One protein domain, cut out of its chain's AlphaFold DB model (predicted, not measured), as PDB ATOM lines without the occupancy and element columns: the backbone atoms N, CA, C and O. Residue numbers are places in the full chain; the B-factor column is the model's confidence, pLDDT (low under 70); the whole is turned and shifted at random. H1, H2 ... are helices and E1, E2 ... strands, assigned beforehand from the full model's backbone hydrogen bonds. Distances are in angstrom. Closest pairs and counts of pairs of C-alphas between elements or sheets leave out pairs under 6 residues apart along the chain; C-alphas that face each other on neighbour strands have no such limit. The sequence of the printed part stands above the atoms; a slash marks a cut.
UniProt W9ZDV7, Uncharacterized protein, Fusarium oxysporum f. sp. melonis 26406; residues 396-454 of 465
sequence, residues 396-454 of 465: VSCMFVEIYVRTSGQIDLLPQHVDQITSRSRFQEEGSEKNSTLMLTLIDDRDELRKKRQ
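Overview. This is residues 396 to 454 of the 465 residues of an uncharacterized protein of Fusarium oxysporum f. sp. melonis 26406 (UniProt W9ZDV7). This is a loose, open chain of small parts: helix H2 is in the middle, helix H1 and the loop after it lie at one end of the longest axis, and a two-stranded hairpin, E1 and E2, lies at the other with the short helix H3 near its end. Few contacts join these parts, and residues 404 to 409 stick out free. The printed part has 59 residues, with three named helices and two named strands in the order H1, H2, E1, E2, H3; the sheet, E1 - E2, is antiparallel and the class is mixed, helices and strands. The whole is loose, with a radius of gyration of the C-alphas of 14.5 A, and flat, spanning 39 by 29 by 16 A.

Along the chain. H1 is residues 396 to 404, 12.4 A long, and its C-alpha 396 is at (131.785, 50.555, 21.826). H2 is residues 415 to 424, 14.3 A long. E1 is residues 427 to 430 and E2 residues 439 to 442. H3, residues 446 to 452, ends with C-alpha 452 at (145.594, 54.556, 14.262).

Arrangement. H1 and H2 are close but not clearly touching, the closest C-alphas being those of Val 396 and Ile 421, 6.0 A apart. They run opposite ways at a steep tilt of 45 degrees. The closest C-alphas of H2 and E1, those of Thr 422 and Gln 428, are 7.7 A apart. The hairpin of E1 and E2 has N 428 and O 441 within hydrogen-bond range at 2.8 A. H2 and H3 are close but not clearly touching, with Ser 423 and Lys 452 closest, their C-alphas 6.6 A apart. H1 and H3 are apart. Every O i to N i+4 pair is within hydrogen-bond range in H1 and H3, and 5 of 6 in H2.

Size, cuts and confidence. The C-alphas farthest apart, those of Arg 406 and Asn 435, are 41.8 A apart. The printed part has no cut, and no link is long. The mean pLDDT of the printed part is 71.8, with residues 407 to 413 and 431 to 440 under 70.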
ATOM      1  N   VAL A 396     133.197  50.454  22.200       70.00
ATOM      2  CA  VAL A 396     131.785  50.555  21.826       70.00
ATOM      3  C   VAL A 396     130.941  49.616  22.681       70.00
ATOM      4  O   VAL A 396     129.938  50.039  23.243       70.00
ATOM      5  N   SER A 397     131.346  48.349  22.824       71.94
ATOM      6  CA  SER A 397     130.574  47.399  23.630       71.94
ATOM      7  C   SER A 397     130.625  47.749  25.110       71.94
ATOM      8  O   SER A 397     129.597  47.644  25.755       71.94
ATOM      9  N   CYS A 398     131.766  48.202  25.641       73.25
ATOM     10  CA  CYS A 398     131.883  48.605  27.046       73.25
ATOM     11  C   CYS A 398     130.864  49.692  27.411       73.25
ATOM     12  O   CYS A 398     130.171  49.568  28.415       73.25
ATOM     13  N   MET A 399     130.726  50.712  26.559       74.81
ATOM     14  CA  MET A 399     129.768  51.798  26.764       74.81
ATOM     15  C   MET A 399     128.324  51.285  26.809       74.81
ATOM     16  O   MET A 399     127.567  51.602  27.719       74.81
ATOM     17  N   PHE A 400     127.943  50.436  25.856       78.12
ATOM     18  CA  PHE A 400     126.591  49.884  25.811       78.12
ATOM     19  C   PHE A 400     126.332  48.820  26.892       78.12
ATOM     20  O   PHE A 400     125.198  48.679  27.342       78.12
ATOM     21  N   VAL A 401     127.360  48.107  27.359       80.19
ATOM     22  CA  VAL A 401     127.284  47.216  28.528       80.19
ATOM     23  C   VAL A 401     126.959  48.025  29.783       80.19
ATOM     24  O   VAL A 401     126.118  47.607  30.574       80.19
ATOM     25  N   GLU A 402     127.578  49.186  29.982       76.19
ATOM     26  CA  GLU A 402     127.246  50.038  31.128       76.19
ATOM     27  C   GLU A 402     125.773  50.472  31.090       76.19
ATOM     28  O   GLU A 402     125.043  50.240  32.056       76.19
ATOM     29  N   ILE A 403     125.306  50.946  29.930       73.06
ATOM     30  CA  ILE A 403     123.925  51.411  29.727       73.06
ATOM     31  C   ILE A 403     122.902  50.280  29.917       73.06
ATOM     32  O   ILE A 403     121.982  50.402  30.722       73.06
ATOM     33  N   TYR A 404     123.043  49.176  29.179       78.94
ATOM     34  CA  TYR A 404     121.987  48.163  29.081       78.94
ATOM     35  C   TYR A 404     122.179  46.962  30.004       78.94
ATOM     36  O   TYR A 404     121.247  46.181  30.137       78.94
ATOM     37  N   VAL A 405     123.349  46.761  30.622       78.19
ATOM     38  CA  VAL A 405     123.621  45.581  31.471       78.19
ATOM     39  C   VAL A 405     123.846  45.947  32.931       78.19
ATOM     40  O   VAL A 405     123.367  45.224  33.803       78.19
ATOM     41  N   ARG A 406     124.589  47.026  33.208       72.00
ATOM     42  CA  ARG A 406     124.988  47.406  34.577       72.00
ATOM     43  C   ARG A 406     124.050  48.413  35.240       72.00
ATOM     44  O   ARG A 406     124.264  48.737  36.404       72.00
ATOM     45  N   THR A 407     123.027  48.881  34.521       60.59
ATOM     46  CA  THR A 407     121.992  49.787  35.045       60.59
ATOM     47  C   THR A 407     122.599  51.053  35.665       60.59
ATOM     48  O   THR A 407     122.115  51.557  36.673       60.59
ATOM     49  N   SER A 408     123.685  51.582  35.088       55.12
ATOM     50  CA  SER A 408     124.427  52.730  35.637       55.12
ATOM     51  C   SER A 408     123.735  54.089  35.434       55.12
ATOM     52  O   SER A 408     124.359  55.128  35.624       55.12
ATOM     53  N   GLY A 409     122.447  54.096  35.085       59.03
ATOM     54  CA  GLY A 409     121.702  55.306  34.750       59.03
ATOM     55  C   GLY A 409     122.024  55.837  33.350       59.03
ATOM     56  O   GLY A 409     122.641  55.153  32.531       59.03
ATOM     57  N   GLN A 410     121.559  57.055  33.071       61.31
ATOM     58  CA  GLN A 410     121.768  57.740  31.796       61.31
ATOM     59  C   GLN A 410     123.262  58.022  31.583       61.31
ATOM     60  O   GLN A 410     123.898  58.689  32.397       61.31
ATOM     61  N   ILE A 411     123.809  57.516  30.478       67.00
ATOM     62  CA  ILE A 411     125.148  57.871  30.004       67.00
ATOM     63  C   ILE A 411     124.966  58.686  28.734       67.00
ATOM     64  O   ILE A 411     124.686  58.129  27.672       67.00
ATOM     65  N   ASP A 412     125.140  59.998  28.850       67.12
ATOM     66  CA  ASP A 412     125.150  60.865  27.682       67.12
ATOM     67  C   ASP A 412     126.445  60.666  26.891       67.12
ATOM     68  O   ASP A 412     127.560  60.558  27.429       67.12
ATOM     69  N   LEU A 413     126.299  60.600  25.571       68.56
ATOM     70  CA  LEU A 413     127.426  60.507  24.659       68.56
ATOM     71  C   LEU A 413     128.193  61.830  24.627       68.56
ATOM     72  O   LEU A 413     127.918  62.721  23.831       68.56
ATOM     73  N   LEU A 414     129.206  61.940  25.484       73.25
ATOM     74  CA  LEU A 414     130.163  63.036  25.428       73.25
ATOM     75  C   LEU A 414     131.028  62.948  24.156       73.25
ATOM     76  O   LEU A 414     131.375  61.842  23.727       73.25
ATOM     77  N   PRO A 415     131.509  64.087  23.620       72.38
ATOM     78  CA  PRO A 415     132.452  64.103  22.496       72.38
ATOM     79  C   PRO A 415     133.685  63.216  22.728       72.38
ATOM     80  O   PRO A 415     134.156  62.539  21.823       72.38
ATOM     81  N   GLN A 416     134.147  63.118  23.979       74.62
ATOM     82  CA  GLN A 416     135.266  62.252  24.367       74.62
ATOM     83  C   GLN A 416     134.973  60.760  24.137       74.62
ATOM     84  O   GLN A 416     135.867  60.002  23.753       74.62
ATOM     85  N   HIS A 417     133.726  60.329  24.361       76.44
ATOM     86  CA  HIS A 417     133.294  58.959  24.085       76.44
ATOM     87  C   HIS A 417     133.279  58.699  22.576       76.44
ATOM     88  O   HIS A 417     133.779  57.665  22.129       76.44
ATOM     89  N   VAL A 418     132.790  59.662  21.788       75.88
ATOM     90  CA  VAL A 418     132.805  59.597  20.319       75.88
ATOM     91  C   VAL A 418     134.242  59.504  19.801       75.88
ATOM     92  O   VAL A 418     134.557  58.582  19.054       75.88
ATOM     93  N   ASP A 419     135.157  60.340  20.293       76.25
ATOM     94  CA  ASP A 419     136.582  60.293  19.940       76.25
ATOM     95  C   ASP A 419     137.223  58.939  20.282       76.25
ATOM     96  O   ASP A 419     138.014  58.376  19.513       76.25
ATOM     97  N   GLN A 420     136.883  58.371  21.440       76.19
ATOM     98  CA  GLN A 420     137.375  57.058  21.846       76.19
ATOM     99  C   GLN A 420     136.846  55.933  20.944       76.19
ATOM    100  O   GLN A 420     137.581  54.984  20.642       76.19
ATOM    101  N   ILE A 421     135.593  56.025  20.502       77.00
ATOM    102  CA  ILE A 421     134.990  55.086  19.554       77.00
ATOM    103  C   ILE A 421     135.659  55.234  18.185       77.00
ATOM    104  O   ILE A 421     136.188  54.253  17.653       77.00
ATOM    105  N   THR A 422     135.717  56.452  17.649       76.06
ATOM    106  CA  THR A 422     136.274  56.756  16.326       76.06
ATOM    107  C   THR A 422     137.757  56.411  16.249       76.06
ATOM    108  O   THR A 422     138.193  55.790  15.281       76.06
ATOM    109  N   SER A 423     138.547  56.681  17.292       75.62
ATOM    110  CA  SER A 423     139.976  56.321  17.328       75.62
ATOM    111  C   SER A 423     140.237  54.810  17.281       75.62
ATOM    112  O   SER A 423     141.282  54.371  16.799       75.62
ATOM    113  N   ARG A 424     139.289  53.984  17.730       74.19
ATOM    114  CA  ARG A 424     139.414  52.515  17.754       74.19
ATOM    115  C   ARG A 424     138.634  51.820  16.629       74.19
ATOM    116  O   ARG A 424     138.880  50.630  16.371       74.19
ATOM    117  N   SER A 425     137.742  52.546  15.951       76.12
ATOM    118  CA  SER A 425     136.957  52.076  14.805       76.12
ATOM    119  C   SER A 425     137.855  51.719  13.613       76.12
ATOM    120  O   SER A 425     139.018  52.132  13.535       76.12
ATOM    121  N   ARG A 426     137.312  50.960  12.657       77.19
ATOM    122  CA  ARG A 426     137.973  50.710  11.366       77.19
ATOM    123  C   ARG A 426     137.713  51.813  10.338       77.19
ATOM    124  O   ARG A 426     138.126  51.658   9.205       77.19
ATOM    125  N   PHE A 427     137.041  52.896  10.720       74.06
ATOM    126  CA  PHE A 427     136.651  53.965   9.804       74.06
ATOM    127  C   PHE A 427     137.520  55.202  10.005       74.06
ATOM    128  O   PHE A 427     137.833  55.537  11.145       74.06
ATOM    129  N   GLN A 428     137.919  55.877   8.940       77.56
ATOM    130  CA  GLN A 428     138.650  57.137   8.996       77.56
ATOM    131  C   GLN A 428     137.854  58.235   8.305       77.56
ATOM    132  O   GLN A 428     137.149  57.976   7.339       77.56
ATOM    133  N   GLU A 429     137.963  59.451   8.827       74.31
ATOM    134  CA  GLU A 429     137.435  60.637   8.164       74.31
ATOM    135  C   GLU A 429     138.358  61.033   7.012       74.31
ATOM    136  O   GLU A 429     139.571  61.197   7.187       74.31
ATOM    137  N   GLU A 430     137.771  61.183   5.835       73.94
ATOM    138  CA  GLU A 430     138.435  61.596   4.610       73.94
ATOM    139  C   GLU A 430     137.692  62.802   4.026       73.94
ATOM    140  O   GLU A 430     136.464  62.820   3.978       73.94
ATOM    141  N   GLY A 431     138.427  63.840   3.620       68.69
ATOM    142  CA  GLY A 431     137.856  65.104   3.145       68.69
ATOM    143  C   GLY A 431     138.062  66.271   4.114       68.69
ATOM    144  O   GLY A 431     138.924  66.232   4.989       68.69
ATOM    145  N   SER A 432     137.312  67.356   3.912       57.06
ATOM    146  CA  SER A 432     137.414  68.579   4.715       57.06
ATOM    147  C   SER A 432     136.035  69.014   5.187       57.06
ATOM    148  O   SER A 432     135.134  69.214   4.371       57.06
ATOM    149  N   GLU A 433     135.906  69.231   6.495       60.19
ATOM    150  CA  GLU A 433     134.705  69.790   7.124       60.19
ATOM    151  C   GLU A 433     134.336  71.146   6.498       60.19
ATOM    152  O   GLU A 433     133.189  71.382   6.128       60.19
ATOM    153  N   LYS A 434     135.343  71.989   6.215       58.19
ATOM    154  CA  LYS A 434     135.159  73.305   5.575       58.19
ATOM    155  C   LYS A 434     134.573  73.234   4.165       58.19
ATOM    156  O   LYS A 434     133.950  74.192   3.725       58.19
ATOM    157  N   ASN A 435     134.781  72.122   3.460       55.78
ATOM    158  CA  ASN A 435     134.314  71.949   2.086       55.78
ATOM    159  C   ASN A 435     133.066  71.057   2.005       55.78
ATOM    160  O   ASN A 435     132.646  70.731   0.899       55.78
ATOM    161  N   SER A 436     132.489  70.641   3.145       55.12
ATOM    162  CA  SER A 436     131.353  69.704   3.195       55.12
ATOM    163  C   SER A 436     131.592  68.397   2.416       55.12
ATOM    164  O   SER A 436     130.661  67.801   1.883       55.12
ATOM    165  N   THR A 437     132.848  67.946   2.331       69.88
ATOM    166  CA  THR A 437     133.245  66.697   1.649       69.88
ATOM    167  C   THR A 437     133.669  65.600   2.619       69.88
ATOM    168  O   THR A 437     134.269  64.613   2.200       69.88
ATOM    169  N   LEU A 438     133.397  65.777   3.914       60.34
ATOM    170  CA  LEU A 438     133.790  64.831   4.950       60.34
ATOM    171  C   LEU A 438     133.012  63.514   4.790       60.34
ATOM    172  O   LEU A 438     131.784  63.500   4.821       60.34
ATOM    173  N   MET A 439     133.737  62.416   4.602       60.53
ATOM    174  CA  MET A 439     133.210  61.065   4.414       60.53
ATOM    175  C   MET A 439     133.930  60.096   5.353       60.53
ATOM    176  O   MET A 439     135.092  60.300   5.696       60.53
ATOM    177  N   LEU A 440     133.255  59.018   5.756       68.50
ATOM    178  CA  LEU A 440     133.868  57.928   6.520       68.50
ATOM    179  C   LEU A 440     134.281  56.799   5.570       68.50
ATOM    180  O   LEU A 440     133.424  56.180   4.939       68.50
ATOM    181  N   THR A 441     135.575  56.495   5.493       74.31
ATOM    182  CA  THR A 441     136.123  55.407   4.669       74.31
ATOM    183  C   THR A 441     136.663  54.260   5.519       74.31
ATOM    184  O   THR A 441     137.103  54.447   6.654       74.31
ATOM    185  N   LEU A 442     136.553  53.031   5.007       76.75
ATOM    186  CA  LEU A 442     136.989  51.822   5.707       76.75
ATOM    187  C   LEU A 442     138.504  51.633   5.546       76.75
ATOM    188  O   LEU A 442     139.014  51.619   4.429       76.75
ATOM    189  N   ILE A 443     139.215  51.438   6.655       78.44
ATOM    190  CA  ILE A 443     140.632  51.068   6.662       78.44
ATOM    191  C   ILE A 443     140.738  49.542   6.581       78.44
ATOM    192  O   ILE A 443     140.470  48.842   7.566       78.44
ATOM    193  N   ASP A 444     141.180  49.039   5.431       76.75
ATOM    194  CA  ASP A 444     141.448  47.611   5.220       76.75
ATOM    195  C   ASP A 444     142.885  47.206   5.601       76.75
ATOM    196  O   ASP A 444     143.140  46.047   5.945       76.75
ATOM    197  N   ASP A 445     143.830  48.153   5.610       83.12
ATOM    198  CA  ASP A 445     145.233  47.881   5.933       83.12
ATOM    199  C   ASP A 445     145.453  47.659   7.445       83.12
ATOM    200  O   ASP A 445     145.119  48.477   8.312       83.12
ATOM    201  N   ARG A 446     146.056  46.514   7.784       75.69
ATOM    202  CA  ARG A 446     146.285  46.082   9.170       75.69
ATOM    203  C   ARG A 446     147.316  46.940   9.908       75.69
ATOM    204  O   ARG A 446     147.201  47.103  11.127       75.69
ATOM    205  N   ASP A 447     148.327  47.446   9.214       80.25
ATOM    206  CA  ASP A 447     149.381  48.272   9.795       80.25
ATOM    207  C   ASP A 447     148.925  49.727   9.953       80.25
ATOM    208  O   ASP A 447     149.247  50.356  10.966       80.25
ATOM    209  N   GLU A 448     148.091  50.238   9.047       76.94
ATOM    210  CA  GLU A 448     147.398  51.520   9.234       76.94
ATOM    211  C   GLU A 448     146.433  51.478  10.422       76.94
ATOM    212  O   GLU A 448     146.494  52.341  11.305       76.94
ATOM    213  N   LEU A 449     145.633  50.411  10.540       77.00
ATOM    214  CA  LEU A 449     144.790  50.167  11.714       77.00
ATOM    215  C   LEU A 449     145.606  50.117  13.011       77.00
ATOM    216  O   LEU A 449     145.167  50.624  14.049       77.00
ATOM    217  N   ARG A 450     146.800  49.509  12.982       73.94
ATOM    218  CA  ARG A 450     147.704  49.478  14.140       73.94
ATOM    219  C   ARG A 450     148.208  50.866  14.498       73.94
ATOM    220  O   ARG A 450     148.173  51.197  15.679       73.94
ATOM    221  N   LYS A 451     148.644  51.669  13.523       79.56
ATOM    222  CA  LYS A 451     149.101  53.052  13.743       79.56
ATOM    223  C   LYS A 451     147.987  53.920  14.322       79.56
ATOM    224  O   LYS A 451     148.217  54.608  15.311       79.56
ATOM    225  N   LYS A 452     146.771  53.826  13.773       76.50
ATOM    226  CA  LYS A 452     145.594  54.556  14.262       76.50
ATOM    227  C   LYS A 452     145.281  54.244  15.730       76.50
ATOM    228  O   LYS A 452     144.955  55.139  16.503       76.50
ATOM    229  N   ARG A 453     145.412  52.974  16.124       72.75
ATOM    230  CA  ARG A 453     145.127  52.494  17.486       72.75
ATOM    231  C   ARG A 453     146.249  52.755  18.494       72.75
ATOM    232  O   ARG A 453     146.069  52.434  19.670       72.75
ATOM    233  N   GLN A 454     147.394  53.299  18.078       71.31
ATOM    234  CA  GLN A 454     148.441  53.674  19.026       71.31
ATOM    235  C   GLN A 454     147.997  54.896  19.845       71.31
ATOM    236  O   GLN A 454     147.487  55.865  19.280       71.31
TER     237      GLN A 454